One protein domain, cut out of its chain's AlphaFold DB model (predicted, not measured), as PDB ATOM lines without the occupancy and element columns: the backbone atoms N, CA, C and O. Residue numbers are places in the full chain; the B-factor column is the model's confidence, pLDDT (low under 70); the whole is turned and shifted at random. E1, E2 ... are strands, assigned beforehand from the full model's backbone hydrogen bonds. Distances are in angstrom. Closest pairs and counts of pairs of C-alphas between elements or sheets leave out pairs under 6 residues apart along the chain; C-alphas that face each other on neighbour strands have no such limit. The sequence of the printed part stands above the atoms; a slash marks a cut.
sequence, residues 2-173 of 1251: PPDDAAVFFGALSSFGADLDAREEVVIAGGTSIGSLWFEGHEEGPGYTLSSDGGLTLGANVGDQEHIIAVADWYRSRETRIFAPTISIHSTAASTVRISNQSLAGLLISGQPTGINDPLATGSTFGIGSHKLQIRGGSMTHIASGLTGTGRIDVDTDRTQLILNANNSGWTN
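Overview. This is residues 2 to 173 of the 1251 residues of an uncharacterized protein of Cephaloticoccus capnophilus (UniProt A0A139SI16). The chain is wound in stacked turns, a solenoid with three walls, each a sheet of parallel strands. The sheets E1 E4 E7 E10 E13 E16 and E2 E5 E8 E11 E14 E17 are partly face to face, and the sheet E3 E6 E9 E12 E15 makes the third wall; these are also their strand orders. The printed part has 172 residues, with no named helix and 17 named strands, E1 to E17 along the chain. The class is all strand, though under half of the residues, 76 of 172, are in named elements. The whole is compact, with a radius of gyration of the C-alphas of 15.1 A and spans of 48 by 36 by 35 A.

Along the chain. The first sheet holds E1, residues 8 to 10, E4, 37 to 40, E7, 67 to 72, E10, 96 to 101 and 16.3 A long, E13, 132 to 136, and E16, 152 to 155. The second holds E2, residues 23 to 28 and 15.8 A long, E5, 47 to 52 and 16.9 A long, E8, 80 to 83, E11, 107 to 110, E14, 140 to 143, and E17, 161 to 164. The third holds E3, residues 32 to 34, E6, 55 to 58, E9, 86 to 89, E12, 125 to 129, and E15, 146 to 149. C-alpha 8 opens E1 at (368.878, 243.355, 277.910), and C-alpha 164 ends E17 at (347.723, 240.223, 263.295).

Arrangement. The first two sheets form a sandwich, two sheets face to face, with the facing parts 10.2 A centre to centre and the best planes 25 degrees apart. In the first sheet E10 and E13 are parallel at 22 degrees, with N 97 and O 132 within hydrogen-bond range at 2.8 A. In the second, E2 and E5 are parallel at 18 degrees, with N 26 and O 49 2.8 A apart. Between these sheets, the closest C-alphas of E10 and E14 are those of Asn 101 and Thr 141, 6.7 A apart. In the third sheet E6 and E9 are parallel at 21 degrees, with N 56 and O 86 2.8 A apart. E14 runs on into E15 at 75 degrees. E2 and E17 are apart.

Size, cuts and confidence. The C-alphas of Gly 17 and Asn 173, the two farthest apart, are 48.8 A from each other. The printed part has no cut. Two links are long, E1 to E2 and E11 to E12. The mean pLDDT of the printed part is 80.6; 42 residues are under 70, among them residues 12 to 22 and 113 to 122.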
ATOM      1  N   PRO A   2     372.912 233.859 274.609       56.03
ATOM      2  CA  PRO A   2     372.816 235.243 274.166       56.03
ATOM      3  C   PRO A   2     374.165 235.653 273.553       56.03
ATOM      4  O   PRO A   2     375.207 235.281 274.099       56.03
ATOM      5  N   PRO A   3     374.177 236.328 272.399       60.66
ATOM      6  CA  PRO A   3     375.395 236.933 271.882       60.66
ATOM      7  C   PRO A   3     375.891 238.034 272.840       60.66
ATOM      8  O   PRO A   3     375.108 238.589 273.614       60.66
ATOM      9  N   ASP A   4     377.196 238.334 272.811       60.22
ATOM     10  CA  ASP A   4     377.846 239.336 273.687       60.22
ATOM     11  C   ASP A   4     377.267 240.765 273.522       60.22
ATOM     12  O   ASP A   4     377.606 241.675 274.277       60.22
ATOM     13  N   ASP A   5     376.388 240.969 272.538       54.31
ATOM     14  CA  ASP A   5     375.705 242.213 272.178       54.31
ATOM     15  C   ASP A   5     374.243 242.301 272.684       54.31
ATOM     16  O   ASP A   5     373.541 243.273 272.380       54.31
ATOM     17  N   ALA A   6     373.758 241.329 273.472       61.72
ATOM     18  CA  ALA A   6     372.424 241.384 274.071       61.72
ATOM     19  C   ALA A   6     372.294 242.600 275.011       61.72
ATOM     20  O   ALA A   6     372.878 242.632 276.094       61.72
ATOM     21  N   ALA A   7     371.503 243.604 274.615       71.75
ATOM     22  CA  ALA A   7     371.388 244.845 275.390       71.75
ATOM     23  C   ALA A   7     370.633 244.643 276.714       71.75
ATOM     24  O   ALA A   7     370.970 245.268 277.719       71.75
ATOM     25  N   VAL A   8     369.609 243.782 276.713       79.19
ATOM     26  CA  VAL A   8     368.878 243.355 277.910       79.19
ATOM     27  C   VAL A   8     368.596 241.858 277.804       79.19
ATOM     28  O   VAL A   8     367.940 241.398 276.865       79.19
ATOM     29  N   PHE A   9     369.094 241.104 278.782       82.19
ATOM     30  CA  PHE A   9     368.943 239.657 278.878       82.19
ATOM     31  C   PHE A   9     368.174 239.291 280.150       82.19
ATOM     32  O   PHE A   9     368.643 239.544 281.260       82.19
ATOM     33  N   PHE A  10     367.003 238.683 279.977       80.19
ATOM     34  CA  PHE A  10     366.221 238.058 281.039       80.19
ATOM     35  C   PHE A  10     366.607 236.579 281.097       80.19
ATOM     36  O   PHE A  10     366.078 235.747 280.357       80.19
ATOM     37  N   GLY A  11     367.622 236.291 281.913       72.62
ATOM     38  CA  GLY A  11     368.104 234.934 282.152       72.62
ATOM     39  C   GLY A  11     367.240 234.186 283.158       72.62
ATOM     40  O   GLY A  11     366.604 234.798 284.015       72.62
ATOM     41  N   ALA A  12     367.275 232.855 283.096       60.28
ATOM     42  CA  ALA A  12     366.563 232.004 284.041       60.28
ATOM     43  C   ALA A  12     367.024 232.271 285.490       60.28
ATOM     44  O   ALA A  12     368.126 231.890 285.896       60.28
ATOM     45  N   LEU A  13     366.176 232.913 286.299       56.88
ATOM     46  CA  LEU A  13     366.398 233.021 287.739       56.88
ATOM     47  C   LEU A  13     366.165 231.643 288.376       56.88
ATOM     48  O   LEU A  13     365.034 231.176 288.485       56.88
ATOM     49  N   SER A  14     367.238 230.998 288.838       50.19
ATOM     50  CA  SER A  14     367.237 229.645 289.423       50.19
ATOM     51  C   SER A  14     366.499 229.505 290.769       50.19
ATOM     52  O   SER A  14     366.613 228.472 291.429       50.19
ATOM     53  N   SER A  15     365.769 230.530 291.221       51.25
ATOM     54  CA  SER A  15     365.230 230.635 292.584       51.25
ATOM     55  C   SER A  15     363.701 230.628 292.697       51.25
ATOM     56  O   SER A  15     363.193 230.671 293.821       51.25
ATOM     57  N   PHE A  16     362.952 230.527 291.595       52.94
ATOM     58  CA  PHE A  16     361.499 230.350 291.663       52.94
ATOM     59  C   PHE A  16     361.164 228.878 291.941       52.94
ATOM     60  O   PHE A  16     361.281 228.018 291.075       52.94
ATOM     61  N   GLY A  17     360.789 228.564 293.182       55.84
ATOM     62  CA  GLY A  17     360.331 227.223 293.540       55.84
ATOM     63  C   GLY A  17     358.931 226.950 292.995       55.84
ATOM     64  O   GLY A  17     358.040 227.719 293.321       55.84
ATOM     65  N   ALA A  18     358.770 225.866 292.222       55.19
ATOM     66  CA  ALA A  18     357.568 225.092 291.839       55.19
ATOM     67  C   ALA A  18     356.229 225.798 291.493       55.19
ATOM     68  O   ALA A  18     355.272 225.110 291.134       55.19
ATOM     69  N   ASP A  19     356.111 227.121 291.588       62.62
ATOM     70  CA  ASP A  19     354.895 227.850 291.252       62.62
ATOM     71  C   ASP A  19     354.835 228.067 289.742       62.62
ATOM     72  O   ASP A  19     355.331 229.059 289.200       62.62
ATOM     73  N   LEU A  20     354.201 227.106 289.073       57.03
ATOM     74  CA  LEU A  20     353.914 227.141 287.644       57.03
ATOM     75  C   LEU A  20     353.098 228.380 287.237       57.03
ATOM     76  O   LEU A  20     352.985 228.618 286.032       57.03
ATOM     77  N   ASP A  21     352.523 229.141 288.187       60.81
ATOM     78  CA  ASP A  21     351.741 230.354 287.954       60.81
ATOM     79  C   ASP A  21     352.509 231.681 287.954       60.81
ATOM     80  O   ASP A  21     351.998 232.672 287.414       60.81
ATOM     81  N   ALA A  22     353.740 231.708 288.464       63.72
ATOM     82  CA  ALA A  22     354.511 232.940 288.568       63.72
ATOM     83  C   ALA A  22     354.761 233.593 287.190       63.72
ATOM     84  O   ALA A  22     354.973 232.927 286.171       63.72
ATOM     85  N   ARG A  23     354.724 234.929 287.153       70.00
ATOM     86  CA  ARG A  23     355.180 235.751 286.024       70.00
ATOM     87  C   ARG A  23     356.193 236.752 286.536       70.00
ATOM     88  O   ARG A  23     355.960 237.381 287.567       70.00
ATOM     89  N   GLU A  24     357.281 236.928 285.804       78.94
ATOM     90  CA  GLU A  24     358.198 238.024 286.077       78.94
ATOM     91  C   GLU A  24     357.708 239.258 285.322       78.94
ATOM     92  O   GLU A  24     357.725 239.303 284.090       78.94
ATOM     93  N   GLU A  25     357.189 240.234 286.069       83.56
ATOM     94  CA  GLU A  25     356.755 241.515 285.522       83.56
ATOM     95  C   GLU A  25     357.874 242.547 285.652       83.56
ATOM     96  O   GLU A  25     358.337 242.860 286.750       83.56
ATOM     97  N   VAL A  26     358.296 243.091 284.515       85.62
ATOM     98  CA  VAL A  26     359.330 244.117 284.418       85.62
ATOM     99  C   VAL A  26     358.674 245.382 283.895       85.62
ATOM    100  O   VAL A  26     358.220 245.416 282.755       85.62
ATOM    101  N   VAL A  27     358.635 246.423 284.725       86.31
ATOM    102  CA  VAL A  27     358.042 247.719 284.370       86.31
ATOM    103  C   VAL A  27     359.153 248.718 284.044       86.31
ATOM    104  O   VAL A  27     359.974 249.045 284.901       86.31
ATOM    105  N   ILE A  28     359.176 249.224 282.813       86.62
ATOM    106  CA  ILE A  28     360.072 250.290 282.354       86.62
ATOM    107  C   ILE A  28     359.329 251.628 282.427       86.62
ATOM    108  O   ILE A  28     358.373 251.846 281.685       86.62
ATOM    109  N   ALA A  29     359.804 252.540 283.277       85.75
ATOM    110  CA  ALA A  29     359.262 253.891 283.376       85.75
ATOM    111  C   ALA A  29     359.810 254.809 282.265       85.75
ATOM    112  O   ALA A  29     361.023 254.940 282.098       85.75
ATOM    113  N   GLY A  30     358.920 255.503 281.561       89.50
ATOM    114  CA  GLY A  30     359.226 256.449 280.494       89.50
ATOM    115  C   GLY A  30     359.617 255.803 279.161       89.50
ATOM    116  O   GLY A  30     359.637 254.586 278.988       89.50
ATOM    117  N   GLY A  31     359.927 256.652 278.176       87.38
ATOM    118  CA  GLY A  31     360.417 256.198 276.874       87.38
ATOM    119  C   GLY A  31     361.854 255.681 276.962       87.38
ATOM    120  O   GLY A  31     362.719 256.370 277.497       87.38
ATOM    121  N   THR A  32     362.114 254.490 276.421       89.94
ATOM    122  CA  THR A  32     363.413 253.805 276.526       89.94
ATOM    123  C   THR A  32     363.860 253.259 275.173       89.94
ATOM    124  O   THR A  32     363.051 252.751 274.400       89.94
ATOM    125  N   SER A  33     365.161 253.348 274.886       89.31
ATOM    126  CA  SER A  33     365.783 252.746 273.704       89.31
ATOM    127  C   SER A  33     366.659 251.570 274.119       89.31
ATOM    128  O   SER A  33     367.573 251.733 274.922       89.31
ATOM    129  N   ILE A  34     366.392 250.397 273.557       88.62
ATOM    130  CA  ILE A  34     367.065 249.130 273.843       88.62
ATOM    131  C   ILE A  34     367.626 248.576 272.529       88.62
ATOM    132  O   ILE A  34     367.024 248.745 271.469       88.62
ATOM    133  N   GLY A  35     368.796 247.938 272.576       84.75
ATOM    134  CA  GLY A  35     369.342 247.224 271.420       84.75
ATOM    135  C   GLY A  35     368.502 245.995 271.088       84.75
ATOM    136  O   GLY A  35     367.706 246.011 270.154       84.75
ATOM    137  N   SER A  36     368.613 244.951 271.897       88.38
ATOM    138  CA  SER A  36     367.880 243.697 271.731       88.38
ATOM    139  C   SER A  36     367.308 243.206 273.063       88.38
ATOM    140  O   SER A  36     367.887 243.452 274.124       88.38
ATOM    141  N   LEU A  37     366.155 242.536 273.003       91.50
ATOM    142  CA  LEU A  37     365.502 241.878 274.135       91.50
ATOM    143  C   LEU A  37     365.661 240.364 274.013       91.50
ATOM    144  O   LEU A  37     365.211 239.772 273.031       91.50
ATOM    145  N   TRP A  38     366.251 239.734 275.022       90.12
ATOM    146  CA  TRP A  38     366.436 238.287 275.061       90.12
ATOM    147  C   TRP A  38     365.742 237.691 276.282       90.12
ATOM    148  O   TRP A  38     366.005 238.113 277.404       90.12
ATOM    149  N   PHE A  39     364.881 236.705 276.051       88.50
ATOM    150  CA  PHE A  39     364.169 235.945 277.075       88.50
ATOM    151  C   PHE A  39     364.605 234.484 276.981       88.50
ATOM    152  O   PHE A  39     364.371 233.831 275.959       88.50
ATOM    153  N   GLU A  40     365.255 233.971 278.019       82.06
ATOM    154  CA  GLU A  40     365.604 232.553 278.120       82.06
ATOM    155  C   GLU A  40     364.518 231.810 278.905       82.06
ATOM    156  O   GLU A  40     364.155 232.202 280.018       82.06
ATOM    157  N   GLY A  41     363.969 230.753 278.304       67.12
ATOM    158  CA  GLY A  41     363.018 229.864 278.961       67.12
ATOM    159  C   GLY A  41     363.733 228.813 279.801       67.12
ATOM    160  O   GLY A  41     364.753 228.258 279.393       67.12
ATOM    161  N   HIS A  42     363.179 228.524 280.974       65.38
ATOM    162  CA  HIS A  42     363.596 227.418 281.833       65.38
ATOM    163  C   HIS A  42     362.555 226.298 281.743       65.38
ATOM    164  O   HIS A  42     361.379 226.591 281.544       65.38
ATOM    165  N   GLU A  43     362.946 225.037 281.968       65.75
ATOM    166  CA  GLU A  43     362.029 223.878 281.883       65.75
ATOM    167  C   GLU A  43     360.791 224.004 282.796       65.75
ATOM    168  O   GLU A  43     359.758 223.387 282.547       65.75
ATOM    169  N   GLU A  44     360.893 224.855 283.823       64.81
ATOM    170  CA  GLU A  44     359.872 225.129 284.845       64.81
ATOM    171  C   GLU A  44     359.753 226.634 285.192       64.81
ATOM    172  O   GLU A  44     359.318 226.995 286.284       64.81
ATOM    173  N   GLY A  45     360.207 227.536 284.310       62.94
ATOM    174  CA  GLY A  45     360.304 228.975 284.611       62.94
ATOM    175  C   GLY A  45     358.992 229.767 284.470       62.94
ATOM    176  O   GLY A  45     358.086 229.340 283.750       62.94
ATOM    177  N   PRO A  46     358.882 230.946 285.120       66.12
ATOM    178  CA  PRO A  46     357.761 231.864 284.929       66.12
ATOM    179  C   PRO A  46     357.750 232.466 283.513       66.12
ATOM    180  O   PRO A  46     358.795 232.673 282.902       66.12
ATOM    181  N   GLY A  47     356.565 232.820 283.007       76.25
ATOM    182  CA  GLY A  47     356.456 233.623 281.782       76.25
ATOM    183  C   GLY A  47     356.840 235.085 282.042       76.25
ATOM    184  O   GLY A  47     356.534 235.622 283.109       76.25
ATOM    185  N   TYR A  48     357.452 235.763 281.072       85.62
ATOM    186  CA  TYR A  48     357.850 237.168 281.219       85.62
ATOM    187  C   TYR A  48     356.748 238.129 280.766       85.62
ATOM    188  O   TYR A  48     356.048 237.894 279.777       85.62
ATOM    189  N   THR A  49     356.586 239.242 281.477       88.75
ATOM    190  CA  THR A  49     355.769 240.383 281.049       88.75
ATOM    191  C   THR A  49     356.592 241.659 281.174       88.75
ATOM    192  O   THR A  49     356.843 242.137 282.272       88.75
ATOM    193  N   LEU A  50     357.013 242.216 280.044       91.19
ATOM    194  CA  LEU A  50     357.658 243.520 279.966       91.19
ATOM    195  C   LEU A  50     356.586 244.577 279.708       91.19
ATOM    196  O   LEU A  50     355.915 244.512 278.683       91.19
ATOM    197  N   SER A  51     356.418 245.547 280.595       89.62
ATOM    198  CA  SER A  51     355.495 246.666 280.412       89.62
ATOM    199  C   SER A  51     356.239 248.000 280.434       89.62
ATOM    200  O   SER A  51     357.221 248.170 281.149       89.62
ATOM    201  N   SER A  52     355.803 248.959 279.623       88.25
ATOM    202  CA  SER A  52     356.287 250.336 279.637       88.25
ATOM    203  C   SER A  52     355.116 251.300 279.500       88.25
ATOM    204  O   SER A  52     354.196 251.068 278.715       88.25
ATOM    205  N   ASP A  53     355.150 252.382 280.273       86.31
ATOM    206  CA  ASP A  53     354.205 253.500 280.178       86.31
ATOM    207  C   ASP A  53     354.614 254.532 279.104       86.31
ATOM    208  O   ASP A  53     353.820 255.405 278.752       86.31
ATOM    209  N   GLY A  54     355.827 254.414 278.546       90.12
ATOM    210  CA  GLY A  54     356.357 255.230 277.455       90.12
ATOM    211  C   GLY A  54     356.657 254.437 276.177       90.12
ATOM    212  O   GLY A  54     356.326 253.264 276.036       90.12
ATOM    213  N   GLY A  55     357.267 255.097 275.188       90.94
ATOM    214  CA  GLY A  55     357.658 254.445 273.934       90.94
ATOM    215  C   GLY A  55     358.891 253.548 274.095       90.94
ATOM    216  O   GLY A  55     359.899 253.978 274.648       90.94
ATOM    217  N   LEU A  56     358.843 252.332 273.556       92.88
ATOM    218  CA  LEU A  56     359.946 251.378 273.520       92.88
ATOM    219  C   LEU A  56     360.591 251.367 272.127       92.88
ATOM    220  O   LEU A  56     360.010 250.879 271.161       92.88
ATOM    221  N   THR A  57     361.807 251.891 272.004       92.19
ATOM    222  CA  THR A  57     362.582 251.812 270.757       92.19
ATOM    223  C   THR A  57     363.515 250.604 270.802       92.19
ATOM    224  O   THR A  57     364.341 250.522 271.701       92.19
ATOM    225  N   LEU A  58     363.402 249.667 269.860       91.94
ATOM    226  CA  LEU A  58     364.234 248.459 269.760       91.94
ATOM    227  C   LEU A  58     365.232 248.575 268.605       91.94
ATOM    228  O   LEU A  58     364.935 249.218 267.611       91.94
ATOM    229  N   GLY A  59     366.382 247.916 268.670       85.62
ATOM    230  CA  GLY A  59     367.357 247.873 267.575       85.62
ATOM    231  C   GLY A  59     368.448 248.944 267.634       85.62
ATOM    232  O   GLY A  59     369.174 249.130 266.660       85.62
ATOM    233  N   ALA A  60     368.591 249.667 268.749       82.25
ATOM    234  CA  ALA A  60     369.705 250.601 268.907       82.25
ATOM    235  C   ALA A  60     371.049 249.847 268.904       82.25
ATOM    236  O   ALA A  60     371.289 249.013 269.771       82.25
ATOM    237  N   ASN A  61     371.929 250.162 267.947       79.50
ATOM    238  CA  ASN A  61     373.223 249.491 267.724       79.50
ATOM    239  C   ASN A  61     373.142 248.010 267.305       79.50
ATOM    240  O   ASN A  61     374.141 247.308 267.416       79.50
ATOM    241  N   VAL A  62     371.991 247.545 266.813       77.94
ATOM    242  CA  VAL A  62     371.820 246.183 266.284       77.94
ATOM    243  C   VAL A  62     372.202 246.161 264.799       77.94
ATOM    244  O   VAL A  62     371.735 246.997 264.021       77.94
ATOM    245  N   GLY A  63     373.079 245.236 264.410       76.25
ATOM    246  CA  GLY A  63     373.528 245.010 263.039       76.25
ATOM    247  C   GLY A  63     372.441 244.448 262.113       76.25
ATOM    248  O   GLY A  63     371.347 244.064 262.533       76.25
ATOM    249  N   ASP A  64     372.729 244.397 260.809       76.31
ATOM    250  CA  ASP A  64     371.829 243.754 259.844       76.31
ATOM    251  C   ASP A  64     371.699 242.256 260.158       76.31
ATOM    252  O   ASP A  64     372.688 241.574 260.409       76.31
ATOM    253  N   GLN A  65     370.470 241.743 260.110       77.12
ATOM    254  CA  GLN A  65     370.077 240.371 260.435       77.12
ATOM    255  C   GLN A  65     370.154 239.958 261.913       77.12
ATOM    256  O   GLN A  65     369.899 238.790 262.231       77.12
ATOM    257  N   GLU A  66     370.446 240.869 262.828       82.81
ATOM    258  CA  GLU A  66     370.474 240.551 264.254       82.81
ATOM    259  C   GLU A  66     369.066 240.533 264.885       82.81
ATOM    260  O   GLU A  66     368.058 240.965 264.307       82.81
ATOM    261  N   HIS A  67     368.983 239.944 266.079       85.75
ATOM    262  CA  HIS A  67     367.734 239.780 266.817       85.75
ATOM    263  C   HIS A  67     367.404 241.049 267.598       85.75
ATOM    264  O   HIS A  67     368.180 241.464 268.449       85.75
ATOM    265  N   ILE A  68     366.225 241.623 267.368       91.31
ATOM    266  CA  ILE A  68     365.676 242.682 268.230       91.31
ATOM    267  C   ILE A  68     364.863 242.095 269.385       91.31
ATOM    268  O   ILE A  68     364.792 242.694 270.456       91.31
ATOM    269  N   ILE A  69     364.270 240.917 269.170       92.50
ATOM    270  CA  ILE A  69     363.591 240.125 270.193       92.50
ATOM    271  C   ILE A  69     363.938 238.655 269.952       92.50
ATOM    272  O   ILE A  69     363.767 238.141 268.844       92.50
ATOM    273  N   ALA A  70     364.393 237.962 270.984       90.81
ATOM    274  CA  ALA A  70     364.588 236.524 270.955       90.81
ATOM    275  C   ALA A  70     363.971 235.899 272.206       90.81
ATOM    276  O   ALA A  70     364.344 236.236 273.323       90.81
ATOM    277  N   VAL A  71     363.025 234.986 272.005       89.62
ATOM    278  CA  VAL A  71     362.427 234.162 273.054       89.62
ATOM    279  C   VAL A  71     362.888 232.734 272.808       89.62
ATOM    280  O   VAL A  71     362.449 232.084 271.857       89.62
ATOM    281  N   ALA A  72     363.822 232.266 273.625       85.31
ATOM    282  CA  ALA A  72     364.391 230.929 273.554       85.31
ATOM    283  C   ALA A  72     363.807 230.068 274.680       85.31
ATOM    284  O   ALA A  72     364.487 229.780 275.659       85.31
ATOM    285  N   ASP A  73     362.536 229.690 274.548       74.75
ATOM    286  CA  ASP A  73     361.860 228.787 275.480       74.75
ATOM    287  C   ASP A  73     361.446 227.509 274.742       74.75
ATOM    288  O   ASP A  73     360.674 227.556 273.796       74.75
ATOM    289  N   TRP A  74     361.987 226.357 275.124       69.88
ATOM    290  CA  TRP A  74     361.653 225.079 274.480       69.88
ATOM    291  C   TRP A  74     360.483 224.360 275.169       69.88
ATOM    292  O   TRP A  74     360.039 223.311 274.695       69.88
ATOM    293  N   TYR A  75     359.960 224.928 276.258       66.44
ATOM    294  CA  TYR A  75     358.966 224.314 277.129       66.44
ATOM    295  C   TYR A  75     357.617 225.051 277.067       66.44
ATOM    296  O   TYR A  75     357.462 226.094 276.433       66.44
ATOM    297  N   ARG A  76     356.565 224.448 277.642       62.88
ATOM    298  CA  ARG A  76     355.171 224.951 277.578       62.88
ATOM    299  C   ARG A  76     354.896 226.079 278.591       62.88
ATOM    300  O   ARG A  76     353.770 226.227 279.067       62.88
ATOM    301  N   SER A  77     355.904 226.859 278.950       60.81
ATOM    302  CA  SER A  77     355.885 227.816 280.059       60.81
ATOM    303  C   SER A  77     355.390 229.204 279.634       60.81
ATOM    304  O   SER A  77     356.105 230.187 279.718       60.81
ATOM    305  N   ARG A  78     354.107 229.301 279.255       74.12
ATOM    306  CA  ARG A  78     353.334 230.563 279.103       74.12
ATOM    307  C   ARG A  78     353.802 231.562 278.025       74.12
ATOM    308  O   ARG A  78     354.959 231.683 277.656       74.12
ATOM    309  N   GLU A  79     352.837 232.323 277.521       85.44
ATOM    310  CA  GLU A  79     353.067 233.372 276.524       85.44
ATOM    311  C   GLU A  79     353.907 234.524 277.114       85.44
ATOM    312  O   GLU A  79     353.498 235.144 278.103       85.44
ATOM    313  N   THR A  80     355.049 234.836 276.490       89.88
ATOM    314  CA  THR A  80     355.863 236.025 276.814       89.88
ATOM    315  C   THR A  80     355.157 237.283 276.317       89.88
ATOM    316  O   THR A  80     354.645 237.291 275.202       89.88
ATOM    317  N   ARG A  81     355.119 238.359 277.110       91.81
ATOM    318  CA  ARG A  81     354.358 239.576 276.777       91.81
ATOM    319  C   ARG A  81     355.220 240.827 276.797       91.81
ATOM    320  O   ARG A  81     355.999 241.021 277.722       91.81
ATOM    321  N   ILE A  82     355.032 241.692 275.807       93.00
ATOM    322  CA  ILE A  82     355.632 243.023 275.716       93.00
ATOM    323  C   ILE A  82     354.500 244.034 275.525       93.00
ATOM    324  O   ILE A  82     353.768 243.973 274.537       93.00
ATOM    325  N   PHE A  83     354.369 244.960 276.469       91.81
ATOM    326  CA  PHE A  83     353.360 246.006 276.505       91.81
ATOM    327  C   PHE A  83     354.020 247.382 276.455       91.81
ATOM    328  O   PHE A  83     354.713 247.755 277.393       91.81
ATOM    329  N   ALA A  84     353.793 248.157 275.396       89.69
ATOM    330  CA  ALA A  84     354.157 249.574 275.367       89.69
ATOM    331  C   ALA A  84     353.238 250.364 274.418       89.69
ATOM    332  O   ALA A  84     352.894 249.849 273.350       89.69
ATOM    333  N   PRO A  85     352.859 251.615 274.746       86.31
ATOM    334  CA  PRO A  85     352.001 252.442 273.891       86.31
ATOM    335  C   PRO A  85     352.573 252.621 272.478       86.31
ATOM    336  O   PRO A  85     351.833 252.595 271.502       86.31
ATOM    337  N   THR A  86     353.893 252.717 272.340       90.19
ATOM    338  CA  THR A  86     354.559 252.704 271.034       90.19
ATOM    339  C   THR A  86     355.766 251.797 271.115       90.19
ATOM    340  O   THR A  86     356.599 251.979 271.994       90.19
ATOM    341  N   ILE A  87     355.891 250.856 270.186       92.69
ATOM    342  CA  ILE A  87     357.111 250.081 269.975       92.69
ATOM    343  C   ILE A  87     357.637 250.463 268.598       92.69
ATOM    344  O   ILE A  87     356.906 250.357 267.623       92.69
ATOM    345  N   SER A  88     358.872 250.933 268.483       91.06
ATOM    346  CA  SER A  88     359.453 251.330 267.194       91.06
ATOM    347  C   SER A  88     360.819 250.707 266.990       91.06
ATOM    348  O   SER A  88     361.590 250.591 267.935       91.06
ATOM    349  N   ILE A  89     361.155 250.342 265.759       90.81
ATOM    350  CA  ILE A  89     362.512 249.904 265.417       90.81
ATOM    351  C   ILE A  89     363.387 251.150 265.187       90.81
ATOM    352  O   ILE A  89     362.980 252.087 264.499       90.81
ATOM    353  N   HIS A  90     364.565 251.196 265.812       83.62
ATOM    354  CA  HIS A  90     365.519 252.296 265.746       83.62
ATOM    355  C   HIS A  90     366.008 252.483 264.309       83.62
ATOM    356  O   HIS A  90     366.452 251.537 263.662       83.62
ATOM    357  N   SER A  91     365.944 253.721 263.818       63.91
ATOM    358  CA  SER A  91     366.158 254.042 262.407       63.91
ATOM    359  C   SER A  91     367.415 254.894 262.219       63.91
ATOM    360  O   SER A  91     367.422 256.076 262.572       63.91
ATOM    361  N   THR A  92     368.437 254.330 261.573       64.31
ATOM    362  CA  THR A  92     369.501 255.096 260.890       64.31
ATOM    363  C   THR A  92     369.706 254.658 259.429       64.31
ATOM    364  O   THR A  92     370.132 255.474 258.616       64.31
ATOM    365  N   ALA A  93     369.319 253.429 259.054       65.25
ATOM    366  CA  ALA A  93     369.201 252.930 257.676       65.25
ATOM    367  C   ALA A  93     368.228 251.730 257.619       65.25
ATOM    368  O   ALA A  93     367.966 251.106 258.645       65.25
ATOM    369  N   ALA A  94     367.697 251.389 256.437       68.25
ATOM    370  CA  ALA A  94     366.871 250.191 256.268       68.25
ATOM    371  C   ALA A  94     367.713 248.924 256.513       68.25
ATOM    372  O   ALA A  94     368.628 248.627 255.747       68.25
ATOM    373  N   SER A  95     367.390 248.192 257.576       78.12
ATOM    374  CA  SER A  95     368.036 246.937 257.977       78.12
ATOM    375  C   SER A  95     367.028 245.789 258.042       78.12
ATOM    376  O   SER A  95     365.815 245.999 258.178       78.12
ATOM    377  N   THR A  96     367.528 244.562 257.936       86.06
ATOM    378  CA  THR A  96     366.809 243.346 258.306       86.06
ATOM    379  C   THR A  96     366.956 243.145 259.807       86.06
ATOM    380  O   THR A  96     368.069 243.056 260.303       86.06
ATOM    381  N   VAL A  97     365.857 243.030 260.540       89.12
ATOM    382  CA  VAL A  97     365.863 242.731 261.979       89.12
ATOM    383  C   VAL A  97     364.996 241.516 262.264       89.12
ATOM    384  O   VAL A  97     364.067 241.226 261.507       89.12
ATOM    385  N   ARG A  98     365.297 240.779 263.334       91.12
ATOM    386  CA  ARG A  98     364.633 239.501 263.622       91.12
ATOM    387  C   ARG A  98     363.879 239.503 264.947       91.12
ATOM    388  O   ARG A  98     364.417 239.906 265.975       91.12
ATOM    389  N   ILE A  99     362.668 238.956 264.920       93.62
ATOM    390  CA  ILE A  99     361.977 238.413 266.087       93.62
ATOM    391  C   ILE A  99     362.069 236.895 265.974       93.62
ATOM    392  O   ILE A  99     361.549 236.308 265.028       93.62
ATOM    393  N   SER A 100     362.753 236.256 266.917       91.38
ATOM    394  CA  SER A 100     362.838 234.799 266.981       91.38
ATOM    395  C   SER A 100     362.057 234.306 268.183       91.38
ATOM    396  O   SER A 100     362.485 234.529 269.309       91.38
ATOM    397  N   ASN A 101     360.937 233.631 267.959       90.69
ATOM    398  CA  ASN A 101     360.129 233.048 269.015       90.69
ATOM    399  C   ASN A 101     360.142 231.516 268.945       90.69
ATOM    400  O   ASN A 101     359.409 230.898 268.172       90.69
ATOM    401  N   GLN A 102     360.975 230.898 269.774       86.94
ATOM    402  CA  GLN A 102     361.007 229.448 269.952       86.94
ATOM    403  C   GLN A 102     360.032 228.966 271.041       86.94
ATOM    404  O   GLN A 102     359.781 227.766 271.090       86.94
ATOM    405  N   SER A 103     359.417 229.874 271.823       84.56
ATOM    406  CA  SER A 103     358.468 229.546 272.904       84.56
ATOM    407  C   SER A 103     357.224 228.849 272.401       84.56
ATOM    408  O   SER A 103     356.400 229.492 271.762       84.56
ATOM    409  N   LEU A 104     356.993 227.593 272.791       78.94
ATOM    410  CA  LEU A 104     355.757 226.858 272.473       78.94
ATOM    411  C   LEU A 104     354.474 227.552 272.961       78.94
ATOM    412  O   LEU A 104     353.395 227.240 272.466       78.94
ATOM    413  N   ALA A 105     354.576 228.477 273.916       79.88
ATOM    414  CA  ALA A 105     353.437 229.189 274.476       79.88
ATOM    415  C   ALA A 105     353.180 230.570 273.838       79.88
ATOM    416  O   ALA A 105     352.126 231.159 274.072       79.88
ATOM    417  N   GLY A 106     354.093 231.057 272.990       89.38
ATOM    418  CA  GLY A 106     353.898 232.242 272.154       89.38
ATOM    419  C   GLY A 106     354.527 233.536 272.690       89.38
ATOM    420  O   GLY A 106     355.065 233.592 273.795       89.38
ATOM    421  N   LEU A 107     354.474 234.584 271.869       92.44
ATOM    422  CA  LEU A 107     354.954 235.939 272.157       92.44
ATOM    423  C   LEU A 107     353.854 236.944 271.803       92.44
ATOM    424  O   LEU A 107     353.469 237.018 270.641       92.44
ATOM    425  N   LEU A 108     353.397 237.748 272.760       92.25
ATOM    426  CA  LEU A 108     352.440 238.835 272.560       92.25
ATOM    427  C   LEU A 108     353.136 240.193 272.605       92.25
ATOM    428  O   LEU A 108     353.790 240.534 273.586       92.25
ATOM    429  N   ILE A 109     352.922 240.998 271.571       93.38
ATOM    430  CA  ILE A 109     353.362 242.386 271.475       93.38
ATOM    431  C   ILE A 109     352.111 243.263 271.364       93.38
ATOM    432  O   ILE A 109     351.391 243.202 270.368       93.38
ATOM    433  N   SER A 110     351.835 244.061 272.392       89.44
ATOM    434  CA  SER A 110     350.636 244.902 272.507       89.44
ATOM    435  C   SER A 110     350.980 246.236 273.185       89.44
ATOM    436  O   SER A 110     352.132 246.456 273.555       89.44
ATOM    437  N   GLY A 111     350.024 247.155 273.342       79.81
ATOM    438  CA  GLY A 111     350.258 248.423 274.044       79.81
ATOM    439  C   GLY A 111     349.474 248.675 275.315       79.81
ATOM    440  O   GLY A 111     349.681 249.727 275.916       79.81
ATOM    441  N   GLN A 112     348.632 247.740 275.762       73.19
ATOM    442  CA  GLN A 112     348.020 247.794 277.091       73.19
ATOM    443  C   GLN A 112     347.959 246.398 277.738       73.19
ATOM    444  O   GLN A 112     347.663 245.421 277.048       73.19
ATOM    445  N   PRO A 113     348.203 246.295 279.060       56.59
ATOM    446  CA  PRO A 113     348.032 245.059 279.827       56.59
ATOM    447  C   PRO A 113     346.566 244.754 280.197       56.59
ATOM    448  O   PRO A 113     346.284 243.702 280.775       56.59
ATOM    449  N   THR A 114     345.617 245.653 279.902       51.62
ATOM    450  CA  THR A 114     344.211 245.517 280.306       51.62
ATOM    451  C   THR A 114     343.476 244.497 279.437       51.62
ATOM    452  O   THR A 114     343.035 244.833 278.350       51.62
ATOM    453  N   GLY A 115     343.333 243.268 279.945       55.50
ATOM    454  CA  GLY A 115     342.404 242.245 279.454       55.50
ATOM    455  C   GLY A 115     342.677 241.742 278.032       55.50
ATOM    456  O   GLY A 115     342.461 242.440 277.055       55.50
ATOM    457  N   ILE A 116     343.045 240.465 277.895       51.78
ATOM    458  CA  ILE A 116     343.258 239.773 276.601       51.78
ATOM    459  C   ILE A 116     342.029 239.863 275.661       51.78
ATOM    460  O   ILE A 116     342.154 239.631 274.461       51.78
ATOM    461  N   ASN A 117     340.868 240.249 276.198       53.38
ATOM    462  CA  ASN A 117     339.582 240.276 275.513       53.38
ATOM    463  C   ASN A 117     339.134 241.679 275.060       53.38
ATOM    464  O   ASN A 117     338.006 241.800 274.600       53.38
ATOM    465  N   ASP A 118     339.959 242.729 275.179       55.59
ATOM    466  CA  ASP A 118     339.657 244.035 274.567       55.59
ATOM    467  C   ASP A 118     340.467 244.218 273.264       55.59
ATOM    468  O   ASP A 118     341.576 244.764 273.277       55.59
ATOM    469  N   PRO A 119     339.961 243.738 272.109       52.16
ATOM    470  CA  PRO A 119     340.619 243.890 270.809       52.16
ATOM    471  C   PRO A 119     340.672 245.349 270.315       52.16
ATOM    472  O   PRO A 119     341.143 245.597 269.204       52.16
ATOM    473  N   LEU A 120     340.201 246.319 271.109       52.75
ATOM    474  CA  LEU A 120     340.082 247.731 270.759       52.75
ATOM    475  C   LEU A 120     340.859 248.651 271.706       52.75
ATOM    476  O   LEU A 120     340.465 249.803 271.887       52.75
ATOM    477  N   ALA A 121     342.018 248.229 272.221       56.75
ATOM    478  CA  ALA A 121     343.016 249.167 272.746       56.75
ATOM    479  C   ALA A 121     343.571 250.055 271.604       56.75
ATOM    480  O   ALA A 121     344.719 249.947 271.171       56.75
ATOM    481  N   THR A 122     342.713 250.917 271.053       59.53
ATOM    482  CA  THR A 122     342.976 251.818 269.942       59.53
ATOM    483  C   THR A 122     344.025 252.820 270.387       59.53
ATOM    484  O   THR A 122     343.774 253.638 271.270       59.53
ATOM    485  N   GLY A 123     345.202 252.760 269.775       72.94
ATOM    486  CA  GLY A 123     346.241 253.765 269.978       72.94
ATOM    487  C   GLY A 123     347.650 253.207 270.070       72.94
ATOM    488  O   GLY A 123     348.585 253.971 269.841       72.94
ATOM    489  N   SER A 124     347.828 251.908 270.345       86.81
ATOM    490  CA  SER A 124     349.176 251.352 270.356       86.81
ATOM    491  C   SER A 124     349.716 251.100 268.960       86.81
ATOM    492  O   SER A 124     348.997 250.634 268.073       86.81
ATOM    493  N   THR A 125     351.000 251.398 268.758       91.81
ATOM    494  CA  THR A 125     351.644 251.215 267.451       91.81
ATOM    495  C   THR A 125     352.905 250.366 267.534       91.81
ATOM    496  O   THR A 125     353.659 250.450 268.499       91.81
ATOM    497  N   PHE A 126     353.130 249.539 266.512       94.69
ATOM    498  CA  PHE A 126     354.391 248.847 266.263       94.69
ATOM    499  C   PHE A 126     354.996 249.395 264.959       94.69
ATOM    500  O   PHE A 126     354.622 249.003 263.852       94.69
ATOM    501  N   GLY A 127     355.885 250.377 265.088       93.50
ATOM    502  CA  GLY A 127     356.529 251.066 263.979       93.50
ATOM    503  C   GLY A 127     357.660 250.250 263.369       93.50
ATOM    504  O   GLY A 127     358.751 250.170 263.933       93.50
ATOM    505  N   ILE A 128     357.410 249.702 262.178       93.06
ATOM    506  CA  ILE A 128     358.398 248.942 261.398       93.06
ATOM    507  C   ILE A 128     359.298 249.881 260.580       93.06
ATOM    508  O   ILE A 128     360.345 249.469 260.091       93.06
ATOM    509  N   GLY A 129     358.921 251.153 260.410       90.38
ATOM    510  CA  GLY A 129     359.678 252.095 259.579       90.38
ATOM    511  C   GLY A 129     359.788 251.578 258.142       90.38
ATOM    512  O   GLY A 129     358.791 251.123 257.590       90.38
ATOM    513  N   SER A 130     360.981 251.610 257.544       90.69
ATOM    514  CA  SER A 130     361.279 250.995 256.237       90.69
ATOM    515  C   SER A 130     362.029 249.657 256.357       90.69
ATOM    516  O   SER A 130     362.659 249.220 255.394       90.69
ATOM    517  N   HIS A 131     362.032 249.037 257.541       91.75
ATOM    518  CA  HIS A 131     362.837 247.850 257.838       91.75
ATOM    519  C   HIS A 131     362.206 246.560 257.297       91.75
ATOM    520  O   HIS A 131     361.004 246.489 257.018       91.75
ATOM    521  N   LYS A 132     363.029 245.513 257.185       92.94
ATOM    522  CA  LYS A 132     362.576 244.137 256.959       92.94
ATOM    523  C   LYS A 132     362.549 243.403 258.302       92.94
ATOM    524  O   LYS A 132     363.596 243.080 258.847       92.94
ATOM    525  N   LEU A 133     361.365 243.113 258.821       94.06
ATOM    526  CA  LEU A 133     361.163 242.370 260.059       94.06
ATOM    527  C   LEU A 133     360.986 240.879 259.761       94.06
ATOM    528  O   LEU A 133     359.962 240.481 259.217       94.06
ATOM    529  N   GLN A 134     361.950 240.037 260.119       93.38
ATOM    530  CA  GLN A 134     361.793 238.586 260.012       93.38
ATOM    531  C   GLN A 134     361.213 238.022 261.307       93.38
ATOM    532  O   GLN A 134     361.801 238.203 262.371       93.38
ATOM    533  N   ILE A 135     360.102 237.302 261.217       93.75
ATOM    534  CA  ILE A 135     359.536 236.502 262.299       93.75
ATOM    535  C   ILE A 135     359.970 235.057 262.063       93.75
ATOM    536  O   ILE A 135     359.671 234.484 261.016       93.75
ATOM    537  N   ARG A 136     360.690 234.476 263.019       90.94
ATOM    538  CA  ARG A 136     361.195 233.099 262.967       90.94
ATOM    539  C   ARG A 136     360.845 232.336 264.236       90.94
ATOM    540  O   ARG A 136     360.637 232.948 265.279       90.94
ATOM    541  N   GLY A 137     360.880 231.008 264.163       85.25
ATOM    542  CA  GLY A 137     360.809 230.125 265.323       85.25
ATOM    543  C   GLY A 137     359.667 229.110 265.257       85.25
ATOM    544  O   GLY A 137     358.998 228.949 264.246       85.25
ATOM    545  N   GLY A 138     359.483 228.354 266.337       80.12
ATOM    546  CA  GLY A 138     358.579 227.201 266.357       80.12
ATOM    547  C   GLY A 138     357.126 227.508 266.720       80.12
ATOM    548  O   GLY A 138     356.363 226.560 266.900       80.12
ATOM    549  N   SER A 139     356.761 228.782 266.913       83.88
ATOM    550  CA  SER A 139     355.523 229.151 267.608       83.88
ATOM    551  C   SER A 139     354.902 230.489 267.172       83.88
ATOM    552  O   SER A 139     355.361 231.140 266.232       83.88
ATOM    553  N   MET A 140     353.822 230.881 267.857       88.69
ATOM    554  CA  MET A 140     352.993 232.058 267.599       88.69
ATOM    555  C   MET A 140     353.641 233.355 268.084       88.69
ATOM    556  O   MET A 140     353.899 233.536 269.269       88.69
ATOM    557  N   THR A 141     353.839 234.303 267.176       93.94
ATOM    558  CA  THR A 141     354.119 235.709 267.482       93.94
ATOM    559  C   THR A 141     352.862 236.521 267.188       93.94
ATOM    560  O   THR A 141     352.439 236.625 266.043       93.94
ATOM    561  N   HIS A 142     352.244 237.090 268.212       93.50
ATOM    562  CA  HIS A 142     351.027 237.882 268.130       93.50
ATOM    563  C   HIS A 142     351.361 239.368 268.243       93.50
ATOM    564  O   HIS A 142     351.782 239.838 269.296       93.50
ATOM    565  N   ILE A 143     351.152 240.119 267.160       94.12
ATOM    566  CA  ILE A 143     351.269 241.578 267.148       94.12
ATOM    567  C   ILE A 143     349.854 242.161 267.199       94.12
ATOM    568  O   ILE A 143     349.124 242.184 266.205       94.12
ATOM    569  N   ALA A 144     349.464 242.604 268.391       89.88
ATOM    570  CA  ALA A 144     348.172 243.223 268.673       89.88
ATOM    571  C   ALA A 144     348.218 244.764 268.624       89.88
ATOM    572  O   ALA A 144     347.187 245.407 268.787       89.88
ATOM    573  N   SER A 145     349.390 245.358 268.375       89.62
ATOM    574  CA  SER A 145     349.555 246.799 268.123       89.62
ATOM    575  C   SER A 145     349.428 247.137 266.635       89.62
ATOM    576  O   SER A 145     349.831 246.349 265.779       89.62
ATOM    577  N   GLY A 146     348.924 248.334 266.320       91.12
ATOM    578  CA  GLY A 146     348.784 248.812 264.944       91.12
ATOM    579  C   GLY A 146     350.140 248.992 264.258       91.12
ATOM    580  O   GLY A 146     350.980 249.770 264.708       91.12
ATOM    581  N   LEU A 147     350.375 248.285 263.159       94.44
ATOM    582  CA  LEU A 147     351.598 248.405 262.371       94.44
ATOM    583  C   LEU A 147     351.674 249.780 261.692       94.44
ATOM    584  O   LEU A 147     350.690 250.252 261.114       94.44
ATOM    585  N   THR A 148     352.853 250.410 261.716       93.88
ATOM    586  CA  THR A 148     353.115 251.666 260.989       93.88
ATOM    587  C   THR A 148     354.413 251.618 260.179       93.88
ATOM    588  O   THR A 148     355.342 250.872 260.500       93.88
ATOM    589  N   GLY A 149     354.482 252.418 259.108       92.81
ATOM    590  CA  GLY A 149     355.647 252.526 258.219       92.81
ATOM    591  C   GLY A 149     355.426 251.893 256.841       92.81
ATOM    592  O   GLY A 149     354.298 251.594 256.463       92.81
ATOM    593  N   THR A 150     356.511 251.692 256.091       92.62
ATOM    594  CA  THR A 150     356.534 251.111 254.732       92.62
ATOM    595  C   THR A 150     357.338 249.808 254.650       92.62
ATOM    596  O   THR A 150     357.658 249.335 253.562       92.62
ATOM    597  N   GLY A 151     357.752 249.271 255.798       91.44
ATOM    598  CA  GLY A 151     358.596 248.090 255.904       91.44
ATOM    599  C   GLY A 151     357.883 246.797 255.513       91.44
ATOM    600  O   GLY A 151     356.691 246.771 255.198       91.44
ATOM    601  N   ARG A 152     358.624 245.694 255.560       93.69
ATOM    602  CA  ARG A 152     358.160 244.357 255.173       93.69
ATOM    603  C   ARG A 152     358.275 243.394 256.343       93.69
ATOM    604  O   ARG A 152     359.283 243.429 257.039       93.69
ATOM    605  N   ILE A 153     357.296 242.515 256.526       95.00
ATOM    606  CA  ILE A 153     357.363 241.399 257.474       95.00
ATOM    607  C   ILE A 153     357.591 240.108 256.690       95.00
ATOM    608  O   ILE A 153     356.806 239.799 255.803       95.00
ATOM    609  N   ASP A 154     358.628 239.348 257.028       93.75
ATOM    610  CA  ASP A 154     358.856 237.992 256.526       93.75
ATOM    611  C   ASP A 154     358.570 236.985 257.638       93.75
ATOM    612  O   ASP A 154     359.315 236.926 258.610       93.75
ATOM    613  N   VAL A 155     357.527 236.176 257.497       91.88
ATOM    614  CA  VAL A 155     357.265 235.027 258.366       91.88
ATOM    615  C   VAL A 155     357.965 233.822 257.746       91.88
ATOM    616  O   VAL A 155     357.597 233.382 256.661       91.88
ATOM    617  N   ASP A 156     359.017 233.353 258.403       83.19
ATOM    618  CA  ASP A 156     360.004 232.412 257.865       83.19
ATOM    619  C   ASP A 156     360.196 231.247 258.859       83.19
ATOM    620  O   ASP A 156     360.112 231.470 260.068       83.19
ATOM    621  N   THR A 157     360.487 230.033 258.375       71.31
ATOM    622  CA  THR A 157     360.654 228.726 259.075       71.31
ATOM    623  C   THR A 157     359.434 227.790 259.214       71.31
ATOM    624  O   THR A 157     358.280 228.205 259.149       71.31
ATOM    625  N   ASP A 158     359.723 226.496 259.436       64.94
ATOM    626  CA  ASP A 158     358.822 225.334 259.314       64.94
ATOM    627  C   ASP A 158     357.573 225.313 260.216       64.94
ATOM    628  O   ASP A 158     356.735 224.423 260.061       64.94
ATOM    629  N   ARG A 159     357.441 226.230 261.186       69.94
ATOM    630  CA  ARG A 159     356.298 226.282 262.127       69.94
ATOM    631  C   ARG A 159     355.957 227.683 262.644       69.94
ATOM    632  O   ARG A 159     355.163 227.799 263.577       69.94
ATOM    633  N   THR A 160     356.542 228.743 262.085       73.19
ATOM    634  CA  THR A 160     356.292 230.097 262.599       73.19
ATOM    635  C   THR A 160     354.851 230.500 262.327       73.19
ATOM    636  O   THR A 160     354.382 230.425 261.190       73.19
ATOM    637  N   GLN A 161     354.169 231.003 263.352       82.50
ATOM    638  CA  GLN A 161     352.854 231.608 263.190       82.50
ATOM    639  C   GLN A 161     352.931 233.103 263.523       82.50
ATOM    640  O   GLN A 161     353.494 233.481 264.548       82.50
ATOM    641  N   LEU A 162     352.375 233.965 262.676       93.50
ATOM    642  CA  LEU A 162     352.193 235.394 262.954       93.50
ATOM    643  C   LEU A 162     350.704 235.668 263.137       93.50
ATOM    644  O   LEU A 162     349.927 235.333 262.255       93.50
ATOM    645  N   ILE A 163     350.296 236.314 264.226       92.81
ATOM    646  CA  ILE A 163     348.910 236.755 264.426       92.81
ATOM    647  C   ILE A 163     348.861 238.278 264.324       92.81
ATOM    648  O   ILE A 163     349.556 238.964 265.074       92.81
ATOM    649  N   LEU A 164     348.021 238.796 263.427       93.50
ATOM    650  CA  LEU A 164     347.723 240.223 263.295       93.50
ATOM    651  C   LEU A 164     346.270 240.479 263.704       93.50
ATOM    652  O   LEU A 164     345.336 239.975 263.074       93.50
ATOM    653  N   ASN A 165     346.090 241.267 264.764       88.81
ATOM    654  CA  ASN A 165     344.774 241.539 265.357       88.81
ATOM    655  C   ASN A 165     344.425 243.039 265.450       88.81
ATOM    656  O   ASN A 165     343.337 243.402 265.884       88.81
ATOM    657  N   ALA A 166     345.332 243.926 265.038       87.81
ATOM    658  CA  ALA A 166     345.134 245.372 265.104       87.81
ATOM    659  C   ALA A 166     344.654 245.967 263.774       87.81
ATOM    660  O   ALA A 166     344.787 245.346 262.721       87.81
ATOM    661  N   ASN A 167     344.174 247.212 263.804       87.31
ATOM    662  CA  ASN A 167     344.048 248.019 262.594       87.31
ATOM    663  C   ASN A 167     345.428 248.556 262.175       87.31
ATOM    664  O   ASN A 167     346.030 249.379 262.863       87.31
ATOM    665  N   ASN A 168     345.905 248.103 261.022       90.81
ATOM    666  CA  ASN A 168     347.211 248.388 260.446       90.81
ATOM    667  C   ASN A 168     347.123 249.419 259.309       90.81
ATOM    668  O   ASN A 168     347.956 249.418 258.403       90.81
ATOM    669  N   SER A 169     346.140 250.328 259.334       89.62
ATOM    670  CA  SER A 169     345.995 251.395 258.331       89.62
ATOM    671  C   SER A 169     347.224 252.309 258.213       89.62
ATOM    672  O   SER A 169     347.413 252.945 257.180       89.62
ATOM    673  N   GLY A 170     348.074 252.367 259.247       90.44
ATOM    674  CA  GLY A 170     349.354 253.079 259.224       90.44
ATOM    675  C   GLY A 170     350.495 252.340 258.507       90.44
ATOM    676  O   GLY A 170     351.549 252.938 258.282       90.44
ATOM    677  N   TRP A 171     350.320 251.063 258.146       94.12
ATOM    678  CA  TRP A 171     351.300 250.255 257.414       94.12
ATOM    679  C   TRP A 171     351.135 250.455 255.903       94.12
ATOM    680  O   TRP A 171     350.597 249.617 255.169       94.12
ATOM    681  N   THR A 172     351.542 251.637 255.448       91.94
ATOM    682  CA  THR A 172     351.368 252.107 254.074       91.94
ATOM    683  C   THR A 172     352.407 251.499 253.133       91.94
ATOM    684  O   THR A 172     353.598 251.627 253.387       91.94
ATOM    685  N   ASN A 173     351.990 250.887 252.022       90.25
ATOM    686  CA  ASN A 173     352.863 250.168 251.078       90.25
ATOM    687  C   ASN A 173     353.708 249.058 251.734       90.25
ATOM    688  O   ASN A 173     354.778 248.707 251.239       90.25
TER     689      ASN A 173